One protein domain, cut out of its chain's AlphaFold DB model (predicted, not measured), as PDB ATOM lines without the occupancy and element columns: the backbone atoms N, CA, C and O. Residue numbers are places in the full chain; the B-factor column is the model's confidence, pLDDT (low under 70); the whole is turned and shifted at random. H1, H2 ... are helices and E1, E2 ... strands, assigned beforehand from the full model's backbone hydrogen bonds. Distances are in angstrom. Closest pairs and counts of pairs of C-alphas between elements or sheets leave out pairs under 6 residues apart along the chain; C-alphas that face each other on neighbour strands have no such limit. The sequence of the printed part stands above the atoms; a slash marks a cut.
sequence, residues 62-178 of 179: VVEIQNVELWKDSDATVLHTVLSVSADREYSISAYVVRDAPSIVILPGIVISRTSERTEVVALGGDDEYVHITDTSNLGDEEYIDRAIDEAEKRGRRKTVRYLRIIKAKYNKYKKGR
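What this domain is: This is residues 62 to 178 of the 179 residues of an uncharacterized protein of Pyrobaculum sp (UniProt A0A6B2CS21). One twisted sheet of six strands forms a wall, with a helical hairpin, H1 and H2, packed over one face and no named helix over the other. H1 covers the E4 to E6 part of the sheet, and H2 folds back beside it and crosses over E1, E2 and E3. The printed part has 117 residues, with six named strands followed by two named helices; the sheet's order is E1, E2, E3, E4, E5, E6, antiparallel throughout, and the class is mixed, helices and strands. The whole is compact, with a radius of gyration of the C-alphas of 13.8 A and spans of 38 by 30 by 29 A.

How they stand to each other: E1, residues 62 to 72, and E2, residues 77 to 86, form a hairpin, antiparallel at 167 degrees, with N 64 and O 84 2.8 A apart, within hydrogen-bond range. E3, residues 90 to 98, is E2's other neighbour, with N 81 and O 95 at 2.8 A. E4, residues 109 to 114, pairs with E3 through N 94 and O 112, 2.9 A. E5, residues 119 to 124, pairs with E4 through N 111 and O 122, 2.8 A. E6, residues 130 to 135, pairs with E5 through N 121 and O 133, 2.8 A. These six strands are a meander, each the antiparallel neighbour of the one before, with E1 and E6 as edge strands. H1, residues 141 to 154, is on the sheet over E4, E5 and E6, at a height over the sheet of 8.7 A; it runs slantwise to the strands, at 55 degrees to E6 on the local plane. The closest C-alphas of H1 and E6 are those of Ala 152 and Val 131, 6.1 A apart. H2, residues 158 to 176, is on the same face, giving two layers, helices on one face of a sheet. Its height over the sheet is 7.7 A, and it runs across the strands, at 80 degrees to E1 on the local plane. It lies over E1, E2 and E3, over E2 only just, with 3 C-alphas falling on it. The closest C-alphas of H2 and E3 are those of Ile 167 and Tyr 96, 6.8 A apart. H1 and H2 touch, closest at the C-alphas of Ile 149 and Val 161, 5.3 A apart, at a shallow tilt of 18 degrees, opposite ways. In H1 and H2 every O i to N i+4 pair is within hydrogen-bond range.

Where its parts are: E1 begins at C-alpha 62, (-57.464, 30.759, 88.677), and is 29.8 A long from first to last C-alpha. E2 measures 29.3 A, E3 26.5 A, E4 16.5 A, and E5 and E6 16.7 A each. H1 begins at C-alpha 141, (-63.020, 16.220, 71.648), and is 20.0 A long. H2 is 26.4 A long and ends at C-alpha 176, (-69.980, 6.563, 74.608).

The domain as a whole: The C-alphas of Ser 74 and Asp 88, the two farthest apart, are 42.3 A apart. The printed part has no cut and no long link; the link from E3 to E4, 10 residues, is short, and the others are tight. The mean pLDDT of the printed part is 81.5; residues 62 to 65, 85 to 91, 101 to 106, 127 and 176 to 178 of the model are under 70.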
ATOM      1  N   VAL A  62     -56.868  31.852  87.910       57.59
ATOM      2  CA  VAL A  62     -57.464  30.759  88.677       57.59
ATOM      3  C   VAL A  62     -57.527  29.536  87.780       57.59
ATOM      4  O   VAL A  62     -57.915  29.633  86.619       57.59
ATOM      5  N   VAL A  63     -57.124  28.389  88.313       57.12
ATOM      6  CA  VAL A  63     -57.193  27.108  87.614       57.12
ATOM      7  C   VAL A  63     -57.974  26.158  88.494       57.12
ATOM      8  O   VAL A  63     -57.605  25.936  89.647       57.12
ATOM      9  N   GLU A  64     -59.045  25.605  87.949       58.72
ATOM     10  CA  GLU A  64     -59.912  24.655  88.624       58.72
ATOM     11  C   GLU A  64     -59.867  23.315  87.895       58.72
ATOM     12  O   GLU A  64     -60.062  23.235  86.681       58.72
ATOM     13  N   ILE A  65     -59.618  22.244  88.646       68.44
ATOM     14  CA  ILE A  65     -59.694  20.881  88.126       68.44
ATOM     15  C   ILE A  65     -61.156  20.447  88.192       68.44
ATOM     16  O   ILE A  65     -61.669  20.162  89.269       68.44
ATOM     17  N   GLN A  66     -61.818  20.384  87.040       73.12
ATOM     18  CA  GLN A  66     -63.231  20.012  86.955       73.12
ATOM     19  C   GLN A  66     -63.431  18.499  86.978       73.12
ATOM     20  O   GLN A  66     -64.408  18.006  87.536       73.12
ATOM     21  N   ASN A  67     -62.525  17.749  86.349       75.81
ATOM     22  CA  ASN A  67     -62.617  16.297  86.310       75.81
ATOM     23  C   ASN A  67     -61.243  15.651  86.158       75.81
ATOM     24  O   ASN A  67     -60.389  16.151  85.425       75.81
ATOM     25  N   VAL A  68     -61.065  14.496  86.793       73.88
ATOM     26  CA  VAL A  68     -59.918  13.614  86.586       73.88
ATOM     27  C   VAL A  68     -60.428  12.183  86.547       73.88
ATOM     28  O   VAL A  68     -60.962  11.675  87.530       73.88
ATOM     29  N   GLU A  69     -60.232  11.516  85.418       78.50
ATOM     30  CA  GLU A  69     -60.645  10.134  85.221       78.50
ATOM     31  C   GLU A  69     -59.481   9.282  84.741       78.50
ATOM     32  O   GLU A  69     -58.722   9.661  83.851       78.50
ATOM     33  N   LEU A  70     -59.376   8.081  85.303       79.50
ATOM     34  CA  LEU A  70     -58.414   7.084  84.867       79.50
ATOM     35  C   LEU A  70     -59.128   5.993  84.064       79.50
ATOM     36  O   LEU A  70     -59.896   5.200  84.608       79.50
ATOM     37  N   TRP A  71     -58.859   5.932  82.765       88.75
ATOM     38  CA  TRP A  71     -59.425   4.957  81.838       88.75
ATOM     39  C   TRP A  71     -58.447   3.808  81.612       88.75
ATOM     40  O   TRP A  71     -57.564   3.862  80.748       88.75
ATOM     41  N   LYS A  72     -58.605   2.754  82.412       85.69
ATOM     42  CA  LYS A  72     -57.698   1.603  82.453       85.69
ATOM     43  C   LYS A  72     -58.350   0.321  81.943       85.69
ATOM     44  O   LYS A  72     -59.416  -0.063  82.417       85.69
ATOM     45  N   ASP A  73     -57.647  -0.379  81.062       83.25
ATOM     46  CA  ASP A  73     -57.899  -1.783  80.716       83.25
ATOM     47  C   ASP A  73     -56.570  -2.538  80.539       83.25
ATOM     48  O   ASP A  73     -55.530  -2.052  80.984       83.25
ATOM     49  N   SER A  74     -56.613  -3.750  79.975       81.38
ATOM     50  CA  SER A  74     -55.444  -4.624  79.805       81.38
ATOM     51  C   SER A  74     -54.357  -4.033  78.911       81.38
ATOM     52  O   SER A  74     -53.193  -4.387  79.075       81.38
ATOM     53  N   ASP A  75     -54.732  -3.148  77.984       80.31
ATOM     54  CA  ASP A  75     -53.872  -2.772  76.861       80.31
ATOM     55  C   ASP A  75     -53.214  -1.405  77.071       80.31
ATOM     56  O   ASP A  75     -52.092  -1.179  76.619       80.31
ATOM     57  N   ALA A  76     -53.909  -0.476  77.738       85.38
ATOM     58  CA  ALA A  76     -53.369   0.840  78.063       85.38
ATOM     59  C   ALA A  76     -54.137   1.528  79.196       85.38
ATOM     60  O   ALA A  76     -55.334   1.319  79.401       85.38
ATOM     61  N   THR A  77     -53.472   2.470  79.850       83.25
ATOM     62  CA  THR A  77     -54.077   3.415  80.786       83.25
ATOM     63  C   THR A  77     -54.032   4.820  80.198       83.25
ATOM     64  O   THR A  77     -52.962   5.319  79.845       83.25
ATOM     65  N   VAL A  78     -55.192   5.475  80.112       84.88
ATOM     66  CA  VAL A  78     -55.317   6.883  79.705       84.88
ATOM     67  C   VAL A  78     -55.834   7.697  80.883       84.88
ATOM     68  O   VAL A  78     -56.857   7.361  81.469       84.88
ATOM     69  N   LEU A  79     -55.124   8.762  81.238       80.44
ATOM     70  CA  LEU A  79     -55.579   9.766  82.192       80.44
ATOM     71  C   LEU A  79     -56.291  10.872  81.415       80.44
ATOM     72  O   LEU A  79     -55.666  11.533  80.588       80.44
ATOM     73  N   HIS A  80     -57.577  11.055  81.682       86.19
ATOM     74  CA  HIS A  80     -58.372  12.161  81.173       86.19
ATOM     75  C   HIS A  80     -58.498  13.227  82.263       86.19
ATOM     76  O   HIS A  80     -58.804  12.920  83.414       86.19
ATOM     77  N   THR A  81     -58.225  14.482  81.932       75.62
ATOM     78  CA  THR A  81     -58.317  15.614  82.858       75.62
ATOM     79  C   THR A  81     -59.030  16.768  82.178       75.62
ATOM     80  O   THR A  81     -58.693  17.109  81.050       75.62
ATOM     81  N   VAL A  82     -59.993  17.368  82.872       79.19
ATOM     82  CA  VAL A  82     -60.695  18.574  82.427       79.19
ATOM     83  C   VAL A  82     -60.408  19.689  83.415       79.19
ATOM     84  O   VAL A  82     -60.572  19.508  84.624       79.19
ATOM     85  N   LEU A  83     -59.989  20.838  82.900       71.31
ATOM     86  CA  LEU A  83     -59.674  22.029  83.674       71.31
ATOM     87  C   LEU A  83     -60.499  23.210  83.170       71.31
ATOM     88  O   LEU A  83     -60.699  23.350  81.961       71.31
ATOM     89  N   SER A  84     -60.887  24.092  84.085       70.81
ATOM     90  CA  SER A  84     -61.243  25.469  83.750       70.81
ATOM     91  C   SER A  84     -60.106  26.391  84.166       70.81
ATOM     92  O   SER A  84     -59.536  26.246  85.248       70.81
ATOM     93  N   VAL A  85     -59.742  27.325  83.296       65.69
ATOM     94  CA  VAL A  85     -58.770  28.373  83.596       65.69
ATOM     95  C   VAL A  85     -59.462  29.712  83.423       65.69
ATOM     96  O   VAL A  85     -59.945  30.034  82.341       65.69
ATOM     97  N   SER A  86     -59.485  30.514  84.478       59.69
ATOM     98  CA  SER A  86     -60.030  31.867  84.467       59.69
ATOM     99  C   SER A  86     -58.890  32.858  84.679       59.69
ATOM    100  O   SER A  86     -58.295  32.916  85.752       59.69
ATOM    101  N   ALA A  87     -58.563  33.623  83.641       58.81
ATOM    102  CA  ALA A  87     -57.628  34.745  83.719       58.81
ATOM    103  C   ALA A  87     -58.344  36.021  83.246       58.81
ATOM    104  O   ALA A  87     -59.162  36.569  83.976       58.81
ATOM    105  N   ASP A  88     -58.100  36.441  82.000       53.81
ATOM    106  CA  ASP A  88     -58.845  37.507  81.302       53.81
ATOM    107  C   ASP A  88     -60.051  36.988  80.508       53.81
ATOM    108  O   ASP A  88     -60.970  37.731  80.166       53.81
ATOM    109  N   ARG A  89     -60.009  35.700  80.177       56.88
ATOM    110  CA  ARG A  89     -61.039  34.934  79.481       56.88
ATOM    111  C   ARG A  89     -61.129  33.576  80.163       56.88
ATOM    112  O   ARG A  89     -60.189  33.163  80.848       56.88
ATOM    113  N   GLU A  90     -62.262  32.913  79.994       69.75
ATOM    114  CA  GLU A  90     -62.446  31.548  80.469       69.75
ATOM    115  C   GLU A  90     -61.972  30.565  79.396       69.75
ATOM    116  O   GLU A  90     -62.309  30.697  78.214       69.75
ATOM    117  N   TYR A  91     -61.155  29.604  79.817       68.62
ATOM    118  CA  TYR A  91     -60.631  28.536  78.981       68.62
ATOM    119  C   TYR A  91     -61.088  27.201  79.550       68.62
ATOM    120  O   TYR A  91     -60.994  26.980  80.756       68.62
ATOM    121  N   SER A  92     -61.497  26.286  78.680       81.44
ATOM    122  CA  SER A  92     -61.701  24.884  79.042       81.44
ATOM    123  C   SER A  92     -60.600  24.043  78.415       81.44
ATOM    124  O   SER A  92     -60.371  24.127  77.209       81.44
ATOM    125  N   ILE A  93     -59.900  23.249  79.219       79.81
ATOM    126  CA  ILE A  93     -58.807  22.392  78.758       79.81
ATOM    127  C   ILE A  93     -59.184  20.937  79.011       79.81
ATOM    128  O   ILE A  93     -59.332  20.538  80.162       79.81
ATOM    129  N   SER A  94     -59.269  20.142  77.947       85.81
ATOM    130  CA  SER A  94     -59.336  18.680  78.022       85.81
ATOM    131  C   SER A  94     -57.970  18.091  77.688       85.81
ATOM    132  O   SER A  94     -57.420  18.356  76.619       85.81
ATOM    133  N   ALA A  95     -57.420  17.267  78.570       82.75
ATOM    134  CA  ALA A  95     -56.152  16.580  78.370       82.75
ATOM    135  C   ALA A  95     -56.327  15.063  78.474       82.75
ATOM    136  O   ALA A  95     -56.968  14.565  79.397       82.75
ATOM    137  N   TYR A  96     -55.707  14.334  77.551       88.38
ATOM    138  CA  TYR A  96     -55.696  12.876  77.504       88.38
ATOM    139  C   TYR A  96     -54.255  12.392  77.413       88.38
ATOM    140  O   TYR A  96     -53.575  12.669  76.427       88.38
ATOM    141  N   VAL A  97     -53.778  11.669  78.424       85.56
ATOM    142  CA  VAL A  97     -52.372  11.251  78.527       85.56
ATOM    143  C   VAL A  97     -52.273   9.738  78.670       85.56
ATOM    144  O   VAL A  97     -52.884   9.157  79.566       85.56
ATOM    145  N   VAL A  98     -51.473   9.093  77.823       84.56
ATOM    146  CA  VAL A  98     -51.181   7.655  77.916       84.56
ATOM    147  C   VAL A  98     -50.122   7.433  78.998       84.56
ATOM    148  O   VAL A  98     -49.000   7.919  78.891       84.56
ATOM    149  N   ARG A  99     -50.472   6.701  80.059       77.81
ATOM    150  CA  ARG A  99     -49.624   6.516  81.252       77.81
ATOM    151  C   ARG A  99     -48.603   5.391  81.120       77.81
ATOM    152  O   ARG A  99     -47.552   5.467  81.743       77.81
ATOM    153  N   ASP A 100     -48.900   4.385  80.304       73.00
ATOM    154  CA  ASP A 100     -48.110   3.147  80.226       73.00
ATOM    155  C   ASP A 100     -47.113   3.152  79.052       73.00
ATOM    156  O   ASP A 100     -46.664   2.106  78.585       73.00
ATOM    157  N   ALA A 101     -46.793   4.333  78.523       65.75
ATOM    158  CA  ALA A 101     -45.875   4.462  77.404       65.75
ATOM    159  C   ALA A 101     -44.414   4.275  77.874       65.75
ATOM    160  O   ALA A 101     -43.984   4.947  78.814       65.75
ATOM    161  N   PRO A 102     -43.636   3.372  77.250       60.31
ATOM    162  CA  PRO A 102     -42.293   3.044  77.717       60.31
ATOM    163  C   PRO A 102     -41.285   4.178  77.472       60.31
ATOM    164  O   PRO A 102     -41.198   4.706  76.366       60.31
ATOM    165  N   SER A 103     -40.484   4.474  78.503       51.22
ATOM    166  CA  SER A 103     -39.206   5.212  78.469       51.22
ATOM    167  C   SER A 103     -39.178   6.505  77.645       51.22
ATOM    168  O   SER A 103     -38.284   6.699  76.824       51.22
ATOM    169  N   ILE A 104     -40.131   7.400  77.889       56.19
ATOM    170  CA  ILE A 104     -40.162   8.750  77.314       56.19
ATOM    171  C   ILE A 104     -40.225   9.783  78.429       56.19
ATOM    172  O   ILE A 104     -40.900   9.571  79.440       56.19
ATOM    173  N   VAL A 105     -39.491  10.882  78.259       55.00
ATOM    174  CA  VAL A 105     -39.470  11.964  79.247       55.00
ATOM    175  C   VAL A 105     -40.824  12.676  79.232       55.00
ATOM    176  O   VAL A 105     -41.352  13.015  80.293       55.00
ATOM    177  N   ILE A 106     -41.411  12.870  78.044       58.59
ATOM    178  CA  ILE A 106     -42.768  13.386  77.862       58.59
ATOM    179  C   ILE A 106     -43.710  12.219  77.601       58.59
ATOM    180  O   ILE A 106     -43.560  11.504  76.612       58.59
ATOM    181  N   LEU A 107     -44.735  12.059  78.439       70.38
ATOM    182  CA  LEU A 107     -45.795  11.100  78.147       70.38
ATOM    183  C   LEU A 107     -46.590  11.537  76.906       70.38
ATOM    184  O   LEU A 107     -46.844  12.732  76.725       70.38
ATOM    185  N   PRO A 108     -47.022  10.592  76.058       84.00
ATOM    186  CA  PRO A 108     -47.757  10.908  74.856       84.00
ATOM    187  C   PRO A 108     -49.187  11.279  75.233       84.00
ATOM    188  O   PRO A 108     -49.789  10.709  76.149       84.00
ATOM    189  N   GLY A 109     -49.762  12.217  74.503       84.62
ATOM    190  CA  GLY A 109     -51.073  12.727  74.852       84.62
ATOM    191  C   GLY A 109     -51.590  13.759  73.880       84.62
ATOM    192  O   GLY A 109     -50.909  14.134  72.932       84.62
ATOM    193  N   ILE A 110     -52.803  14.223  74.134       87.38
ATOM    194  CA  ILE A 110     -53.421  15.336  73.423       87.38
ATOM    195  C   ILE A 110     -54.040  16.292  74.429       87.38
ATOM    196  O   ILE A 110     -54.679  15.867  75.391       87.38
ATOM    197  N   VAL A 111     -53.824  17.581  74.203       84.31
ATOM    198  CA  VAL A 111     -54.419  18.680  74.955       84.31
ATOM    199  C   VAL A 111     -55.261  19.493  73.988       84.31
ATOM    200  O   VAL A 111     -54.767  19.901  72.938       84.31
ATOM    201  N   ILE A 112     -56.519  19.716  74.348       86.19
ATOM    202  CA  ILE A 112     -57.499  20.497  73.601       86.19
ATOM    203  C   ILE A 112     -57.900  21.666  74.495       86.19
ATOM    204  O   ILE A 112     -58.600  21.487  75.487       86.19
ATOM    205  N   SER A 113     -57.424  22.860  74.160       79.50
ATOM    206  CA  SER A 113     -57.708  24.099  74.879       79.50
ATOM    207  C   SER A 113     -58.725  24.919  74.102       79.50
ATOM    208  O   SER A 113     -58.462  25.323  72.972       79.50
ATOM    209  N   ARG A 114     -59.866  25.208  74.717       82.31
ATOM    210  CA  ARG A 114     -60.979  25.937  74.113       82.31
ATOM    211  C   ARG A 114     -61.187  27.283  74.770       82.31
ATOM    212  O   ARG A 114     -61.166  27.402  75.990       82.31
ATOM    213  N   THR A 115     -61.478  28.262  73.932       80.31
ATOM    214  CA  THR A 115     -62.051  29.559  74.290       80.31
ATOM    215  C   THR A 115     -63.359  29.745  73.527       80.31
ATOM    216  O   THR A 115     -63.675  28.964  72.630       80.31
ATOM    217  N   SER A 116     -64.094  30.818  73.813       77.75
ATOM    218  CA  SER A 116     -65.287  31.190  73.041       77.75
ATOM    219  C   SER A 116     -65.018  31.403  71.543       77.75
ATOM    220  O   SER A 116     -65.922  31.231  70.735       77.75
ATOM    221  N   GLU A 117     -63.790  31.761  71.161       79.62
ATOM    222  CA  GLU A 117     -63.440  32.191  69.795       79.62
ATOM    223  C   GLU A 117     -62.560  31.182  69.042       79.62
ATOM    224  O   GLU A 117     -62.511  31.187  67.812       79.62
ATOM    225  N   ARG A 118     -61.812  30.351  69.771       80.44
ATOM    226  CA  ARG A 118     -60.747  29.514  69.214       80.44
ATOM    227  C   ARG A 118     -60.507  28.271  70.055       80.44
ATOM    228  O   ARG A 118     -60.520  28.336  71.286       80.44
ATOM    229  N   THR A 119     -60.159  27.191  69.371       82.00
ATOM    230  CA  THR A 119     -59.607  25.968  69.937       82.00
ATOM    231  C   THR A 119     -58.168  25.753  69.465       82.00
ATOM    232  O   THR A 119     -57.845  25.894  68.284       82.00
ATOM    233  N   GLU A 120     -57.305  25.391  70.407       80.25
ATOM    234  CA  GLU A 120     -55.915  25.004  70.192       80.25
ATOM    235  C   GLU A 120     -55.740  23.546  70.590       80.25
ATOM    236  O   GLU A 120     -56.161  23.134  71.672       80.25
ATOM    237  N   VAL A 121     -55.091  22.764  69.735       82.75
ATOM    238  CA  VAL A 121     -54.856  21.342  69.968       82.75
ATOM    239  C   VAL A 121     -53.378  21.046  69.826       82.75
ATOM    240  O   VAL A 121     -52.777  21.343  68.796       82.75
ATOM    241  N   VAL A 122     -52.796  20.414  70.840       83.25
ATOM    242  CA  VAL A 122     -51.422  19.907  70.807       83.25
ATOM    243  C   VAL A 122     -51.463  18.415  71.078       83.25
ATOM    244  O   VAL A 122     -51.947  18.003  72.128       83.25
ATOM    245  N   ALA A 123     -50.930  17.609  70.163       83.69
ATOM    246  CA  ALA A 123     -50.765  16.175  70.368       83.69
ATOM    247  C   ALA A 123     -49.293  15.771  70.301       83.69
ATOM    248  O   ALA A 123     -48.565  16.201  69.408       83.69
ATOM    249  N   LEU A 124     -48.874  14.927  71.239       80.94
ATOM    250  CA  LEU A 124     -47.499  14.508  71.484       80.94
ATOM    251  C   LEU A 124     -47.387  12.991  71.334       80.94
ATOM    252  O   LEU A 124     -48.156  12.234  71.926       80.94
ATOM    253  N   GLY A 125     -46.409  12.549  70.546       77.62
ATOM    254  CA  GLY A 125     -46.023  11.143  70.404       77.62
ATOM    255  C   GLY A 125     -44.889  10.710  71.341       77.62
ATOM    256  O   GLY A 125     -44.486   9.549  71.294       77.62
ATOM    257  N   GLY A 126     -44.365  11.630  72.154       71.31
ATOM    258  CA  GLY A 126     -43.158  11.481  72.971       71.31
ATOM    259  C   GLY A 126     -42.263  12.715  72.832       71.31
ATOM    260  O   GLY A 126     -42.761  13.807  72.557       71.31
ATOM    261  N   ASP A 127     -40.951  12.530  72.976       66.06
ATOM    262  CA  ASP A 127     -39.963  13.622  72.991       66.06
ATOM    263  C   ASP A 127     -39.680  14.234  71.603       66.06
ATOM    264  O   ASP A 127     -39.181  15.353  71.506       66.06
ATOM    265  N   ASP A 128     -39.991  13.511  70.523       71.31
ATOM    266  CA  ASP A 128     -39.541  13.810  69.157       71.31
ATOM    267  C   ASP A 128     -40.666  14.074  68.141       71.31
ATOM    268  O   ASP A 128     -40.409  14.555  67.034       71.31
ATOM    269  N   GLU A 129     -41.921  13.784  68.490       81.88
ATOM    270  CA  GLU A 129     -43.059  13.941  67.585       81.88
ATOM    271  C   GLU A 129     -44.192  14.747  68.216       81.88
ATOM    272  O   GLU A 129     -44.707  14.401  69.282       81.88
ATOM    273  N   TYR A 130     -44.640  15.785  67.507       81.69
ATOM    274  CA  TYR A 130     -45.836  16.532  67.866       81.69
ATOM    275  C   TYR A 130     -46.596  17.042  66.642       81.69
ATOM    276  O   TYR A 130     -46.033  17.219  65.555       81.69
ATOM    277  N   VAL A 131     -47.878  17.331  66.847       80.19
ATOM    278  CA  VAL A 131     -48.704  18.128  65.938       80.19
ATOM    279  C   VAL A 131     -49.435  19.217  66.709       80.19
ATOM    280  O   VAL A 131     -49.746  19.065  67.889       80.19
ATOM    281  N   HIS A 132     -49.678  20.327  66.022       82.62
ATOM    282  CA  HIS A 132     -50.388  21.481  66.550       82.62
ATOM    283  C   HIS A 132     -51.458  21.908  65.550       82.62
ATOM    284  O   HIS A 132     -51.158  22.040  64.359       82.62
ATOM    285  N   ILE A 133     -52.678  22.114  66.037       80.19
ATOM    286  CA  ILE A 133     -53.825  22.561  65.250       80.19
ATOM    287  C   ILE A 133     -54.428  23.777  65.936       80.19
ATOM    288  O   ILE A 133     -54.685  23.766  67.135       80.19
ATOM    289  N   THR A 134     -54.704  24.789  65.128       79.31
ATOM    290  CA  THR A 134     -55.499  25.952  65.492       79.31
ATOM    291  C   THR A 134     -56.785  25.911  64.689       79.31
ATOM    292  O   THR A 134     -56.735  25.758  63.470       79.31
ATOM    293  N   ASP A 135     -57.924  26.083  65.345       83.94
ATOM    294  CA  ASP A 135     -59.226  26.052  64.691       83.94
ATOM    295  C   ASP A 135     -60.225  26.971  65.411       83.94
ATOM    296  O   ASP A 135     -60.116  27.198  66.611       83.94
ATOM    297  N   THR A 136     -61.199  27.517  64.688       88.94
ATOM    298  CA  THR A 136     -62.241  28.410  65.238       88.94
ATOM    299  C   THR A 136     -63.629  27.769  65.251       88.94
ATOM    300  O   THR A 136     -64.601  28.406  65.643       88.94
ATOM    301  N   SER A 137     -63.741  26.505  64.833       89.81
ATOM    302  CA  SER A 137     -65.018  25.796  64.700       89.81
ATOM    303  C   SER A 137     -65.554  25.283  66.044       89.81
ATOM    304  O   SER A 137     -66.724  24.925  66.122       89.81
ATOM    305  N   ASN A 138     -64.710  25.231  67.087       86.06
ATOM    306  CA  ASN A 138     -65.041  24.773  68.444       86.06
ATOM    307  C   ASN A 138     -65.760  23.411  68.475       86.06
ATOM    308  O   ASN A 138     -66.821  23.254  69.077       86.06
ATOM    309  N   LEU A 139     -65.160  22.413  67.822       92.56
ATOM    310  CA  LEU A 139     -65.696  21.052  67.746       92.56
ATOM    311  C   LEU A 139     -65.538  20.265  69.062       92.56
ATOM    312  O   LEU A 139     -64.859  20.685  70.012       92.56
ATOM    313  N   GLY A 140     -66.158  19.084  69.107       92.56
ATOM    314  CA  GLY A 140     -66.006  18.130  70.200       92.56
ATOM    315  C   GLY A 140     -64.605  17.513  70.275       92.56
ATOM    316  O   GLY A 140     -63.762  17.671  69.389       92.56
ATOM    317  N   ASP A 141     -64.325  16.849  71.400       94.06
ATOM    318  CA  ASP A 141     -63.020  16.220  71.648       94.06
ATOM    319  C   ASP A 141     -62.731  15.113  70.627       94.06
ATOM    320  O   ASP A 141     -61.597  14.996  70.168       94.06
ATOM    321  N   GLU A 142     -63.746  14.331  70.240       95.94
ATOM    322  CA  GLU A 142     -63.601  13.238  69.269       95.94
ATOM    323  C   GLU A 142     -63.128  13.762  67.909       95.94
ATOM    324  O   GLU A 142     -62.170  13.241  67.341       95.94
ATOM    325  N   GLU A 143     -63.738  14.841  67.419       96.62
ATOM    326  CA  GLU A 143     -63.393  15.450  66.139       96.62
ATOM    327  C   GLU A 143     -61.977  16.031  66.143       96.62
ATOM    328  O   GLU A 143     -61.264  15.942  65.141       96.62
ATOM    329  N   TYR A 144     -61.531  16.613  67.259       96.31
ATOM    330  CA  TYR A 144     -60.159  17.110  67.369       96.31
ATOM    331  C   TYR A 144     -59.129  15.995  67.535       96.31
ATOM    332  O   TYR A 144     -58.019  16.131  67.017       96.31
ATOM    333  N   ILE A 145     -59.484  14.882  68.185       97.00
ATOM    334  CA  ILE A 145     -58.652  13.675  68.190       97.00
ATOM    335  C   ILE A 145     -58.482  13.163  66.751       97.00
ATOM    336  O   ILE A 145     -57.358  12.871  66.346       97.00
ATOM    337  N   ASP A 146     -59.555  13.134  65.959       97.69
ATOM    338  CA  ASP A 146     -59.514  12.690  64.561       97.69
ATOM    339  C   ASP A 146     -58.687  13.613  63.675       97.69
ATOM    340  O   ASP A 146     -57.780  13.158  62.980       97.69
ATOM    341  N   ARG A 147     -58.893  14.926  63.784       97.69
ATOM    342  CA  ARG A 147     -58.069  15.908  63.067       97.69
ATOM    343  C   ARG A 147     -56.591  15.809  63.446       97.69
ATOM    344  O   ARG A 147     -55.732  15.955  62.579       97.69
ATOM    345  N   ALA A 148     -56.280  15.566  64.721       95.50
ATOM    346  CA  ALA A 148     -54.905  15.377  65.170       95.50
ATOM    347  C   ALA A 148     -54.286  14.087  64.606       95.50
ATOM    348  O   ALA A 148     -53.101  14.095  64.269       95.50
ATOM    349  N   ILE A 149     -55.068  13.010  64.457       98.19
ATOM    350  CA  ILE A 149     -54.631  11.783  63.777       98.19
ATOM    351  C   ILE A 149     -54.324  12.085  62.310       98.19
ATOM    352  O   ILE A 149     -53.206  11.815  61.874       98.19
ATOM    353  N   ASP A 150     -55.254  12.701  61.581       97.94
ATOM    354  CA  ASP A 150     -55.083  13.020  60.158       97.94
ATOM    355  C   ASP A 150     -53.858  13.916  59.921       97.94
ATOM    356  O   ASP A 150     -53.073  13.701  58.995       97.94
ATOM    357  N   GLU A 151     -53.658  14.926  60.771       96.50
ATOM    358  CA  GLU A 151     -52.509  15.826  60.678       96.50
ATOM    359  C   GLU A 151     -51.189  15.108  61.000       96.50
ATOM    360  O   GLU A 151     -50.170  15.333  60.338       96.50
ATOM    361  N   ALA A 152     -51.193  14.210  61.986       95.44
ATOM    362  CA  ALA A 152     -50.032  13.394  62.320       95.44
ATOM    363  C   ALA A 152     -49.691  12.400  61.197       95.44
ATOM    364  O   ALA A 152     -48.509  12.222  60.889       95.44
ATOM    365  N   GLU A 153     -50.692  11.817  60.533       97.75
ATOM    366  CA  GLU A 153     -50.511  10.946  59.367       97.75
ATOM    367  C   GLU A 153     -49.894  11.703  58.188       97.75
ATOM    368  O   GLU A 153     -48.868  11.269  57.658       97.75
ATOM    369  N   LYS A 154     -50.433  12.881  57.843       97.06
ATOM    370  CA  LYS A 154     -49.885  13.751  56.784       97.06
ATOM    371  C   LYS A 154     -48.420  14.112  57.020       97.06
ATOM    372  O   LYS A 154     -47.639  14.191  56.076       97.06
ATOM    373  N   ARG A 155     -48.035  14.326  58.281       92.94
ATOM    374  CA  ARG A 155     -46.666  14.691  58.685       92.94
ATOM    375  C   ARG A 155     -45.760  13.489  58.968       92.94
ATOM    376  O   ARG A 155     -44.624  13.689  59.395       92.94
ATOM    377  N   GLY A 156     -46.242  12.258  58.778       95.12
ATOM    378  CA  GLY A 156     -45.471  11.037  59.022       95.12
ATOM    379  C   GLY A 156     -45.104  10.790  60.493       95.12
ATOM    380  O   GLY A 156     -44.131  10.085  60.760       95.12
ATOM    381  N   ARG A 157     -45.854  11.352  61.450       93.56
ATOM    382  CA  ARG A 157     -45.616  11.247  62.904       93.56
ATOM    383  C   ARG A 157     -46.205   9.955  63.465       93.56
ATOM    384  O   ARG A 157     -47.300   9.927  64.029       93.56
ATOM    385  N   ARG A 158     -45.504   8.842  63.236       93.81
ATOM    386  CA  ARG A 158     -46.017   7.486  63.494       93.81
ATOM    387  C   ARG A 158     -46.292   7.214  64.975       93.81
ATOM    388  O   ARG A 158     -47.265   6.522  65.279       93.81
ATOM    389  N   LYS A 159     -45.469   7.733  65.894       90.94
ATOM    390  CA  LYS A 159     -45.696   7.588  67.342       90.94
ATOM    391  C   LYS A 159     -46.915   8.400  67.764       90.94
ATOM    392  O   LYS A 159     -47.775   7.860  68.456       90.94
ATOM    393  N   THR A 160     -47.034   9.646  67.300       90.94
ATOM    394  CA  THR A 160     -48.210  10.487  67.584       90.94
ATOM    395  C   THR A 160     -49.497   9.807  67.112       90.94
ATOM    396  O   THR A 160     -50.419   9.650  67.909       90.94
ATOM    397  N   VAL A 161     -49.536   9.296  65.874       96.75
ATOM    398  CA  VAL A 161     -50.695   8.545  65.348       96.75
ATOM    399  C   VAL A 161     -51.027   7.337  66.225       96.75
ATOM    400  O   VAL A 161     -52.185   7.133  66.590       96.75
ATOM    401  N   ARG A 162     -50.018   6.535  66.599       94.38
ATOM    402  CA  ARG A 162     -50.212   5.351  67.448       94.38
ATOM    403  C   ARG A 162     -50.889   5.712  68.770       94.38
ATOM    404  O   ARG A 162     -51.869   5.070  69.142       94.38
ATOM    405  N   TYR A 163     -50.377   6.717  69.476       92.81
ATOM    406  CA  TYR A 163     -50.904   7.081  70.790       92.81
ATOM    407  C   TYR A 163     -52.260   7.782  70.712       92.81
ATOM    408  O   TYR A 163     -53.135   7.490  71.526       92.81
ATOM    409  N   LEU A 164     -52.493   8.613  69.695       95.81
ATOM    410  CA  LEU A 164     -53.810   9.205  69.461       95.81
ATOM    411  C   LEU A 164     -54.880   8.148  69.170       95.81
ATOM    412  O   LEU A 164     -55.993   8.256  69.678       95.81
ATOM    413  N   ARG A 165     -54.549   7.080  68.435       96.31
ATOM    414  CA  ARG A 165     -55.475   5.955  68.215       96.31
ATOM    415  C   ARG A 165     -55.807   5.207  69.510       96.31
ATOM    416  O   ARG A 165     -56.962   4.834  69.704       96.31
ATOM    417  N   ILE A 166     -54.836   5.035  70.412       94.56
ATOM    418  CA  ILE A 166     -55.081   4.479  71.756       94.56
ATOM    419  C   ILE A 166     -56.054   5.382  72.525       94.56
ATOM    420  O   ILE A 166     -57.046   4.896  73.070       94.56
ATOM    421  N   ILE A 167     -55.812   6.695  72.524       93.81
ATOM    422  CA  ILE A 167     -56.679   7.681  73.183       93.81
ATOM    423  C   ILE A 167     -58.091   7.652  72.591       93.81
ATOM    424  O   ILE A 167     -59.048   7.553  73.354       93.81
ATOM    425  N   LYS A 168     -58.241   7.642  71.259       95.69
ATOM    426  CA  LYS A 168     -59.544   7.546  70.578       95.69
ATOM    427  C   LYS A 168     -60.307   6.288  70.984       95.69
ATOM    428  O   LYS A 168     -61.496   6.356  71.291       95.69
ATOM    429  N   ALA A 169     -59.633   5.138  71.006       94.44
ATOM    430  CA  ALA A 169     -60.246   3.881  71.423       94.44
ATOM    431  C   ALA A 169     -60.772   3.967  72.866       94.44
ATOM    432  O   ALA A 169     -61.893   3.529  73.142       94.44
ATOM    433  N   LYS A 170     -60.010   4.590  73.778       92.62
ATOM    434  CA  LYS A 170     -60.462   4.802  75.161       92.62
ATOM    435  C   LYS A 170     -61.594   5.806  75.259       92.62
ATOM    436  O   LYS A 170     -62.586   5.511  75.917       92.62
ATOM    437  N   TYR A 171     -61.492   6.931  74.564       92.38
ATOM    438  CA  TYR A 171     -62.558   7.920  74.498       92.38
ATOM    439  C   TYR A 171     -63.877   7.264  74.075       92.38
ATOM    440  O   TYR A 171     -64.860   7.311  74.809       92.38
ATOM    441  N   ASN A 172     -63.880   6.523  72.966       92.25
ATOM    442  CA  ASN A 172     -65.079   5.837  72.489       92.25
ATOM    443  C   ASN A 172     -65.648   4.845  73.509       92.25
ATOM    444  O   ASN A 172     -66.854   4.818  73.725       92.25
ATOM    445  N   LYS A 173     -64.800   4.067  74.183       90.56
ATOM    446  CA  LYS A 173     -65.245   3.080  75.174       90.56
ATOM    447  C   LYS A 173     -65.837   3.718  76.437       90.56
ATOM    448  O   LYS A 173     -66.892   3.289  76.893       90.56
ATOM    449  N   TYR A 174     -65.172   4.722  77.009       85.62
ATOM    450  CA  TYR A 174     -65.533   5.277  78.322       85.62
ATOM    451  C   TYR A 174     -66.526   6.440  78.246       85.62
ATOM    452  O   TYR A 174     -67.322   6.608  79.170       85.62
ATOM    453  N   LYS A 175     -66.518   7.223  77.160       79.81
ATOM    454  CA  LYS A 175     -67.459   8.334  76.963       79.81
ATOM    455  C   LYS A 175     -68.759   7.890  76.292       79.81
ATOM    456  O   LYS A 175     -69.807   8.277  76.791       79.81
ATOM    457  N   LYS A 176     -68.731   7.048  75.246       63.88
ATOM    458  CA  LYS A 176     -69.980   6.563  74.608       63.88
ATOM    459  C   LYS A 176     -70.709   5.506  75.435       63.88
ATOM    460  O   LYS A 176     -71.914   5.393  75.317       63.88
ATOM    461  N   GLY A 177     -70.013   4.774  76.309       57.31
ATOM    462  CA  GLY A 177     -70.649   3.830  77.237       57.31
ATOM    463  C   GLY A 177     -71.422   4.483  78.394       57.31
ATOM    464  O   GLY A 177     -72.012   3.768  79.197       57.31
ATOM    465  N   ARG A 178     -71.382   5.818  78.516       56.47
ATOM    466  CA  ARG A 178     -72.090   6.603  79.544       56.47
ATOM    467  C   ARG A 178     -73.206   7.490  78.971       56.47
ATOM    468  O   ARG A 178     -73.865   8.173  79.755       56.47
TER     469      ARG A 178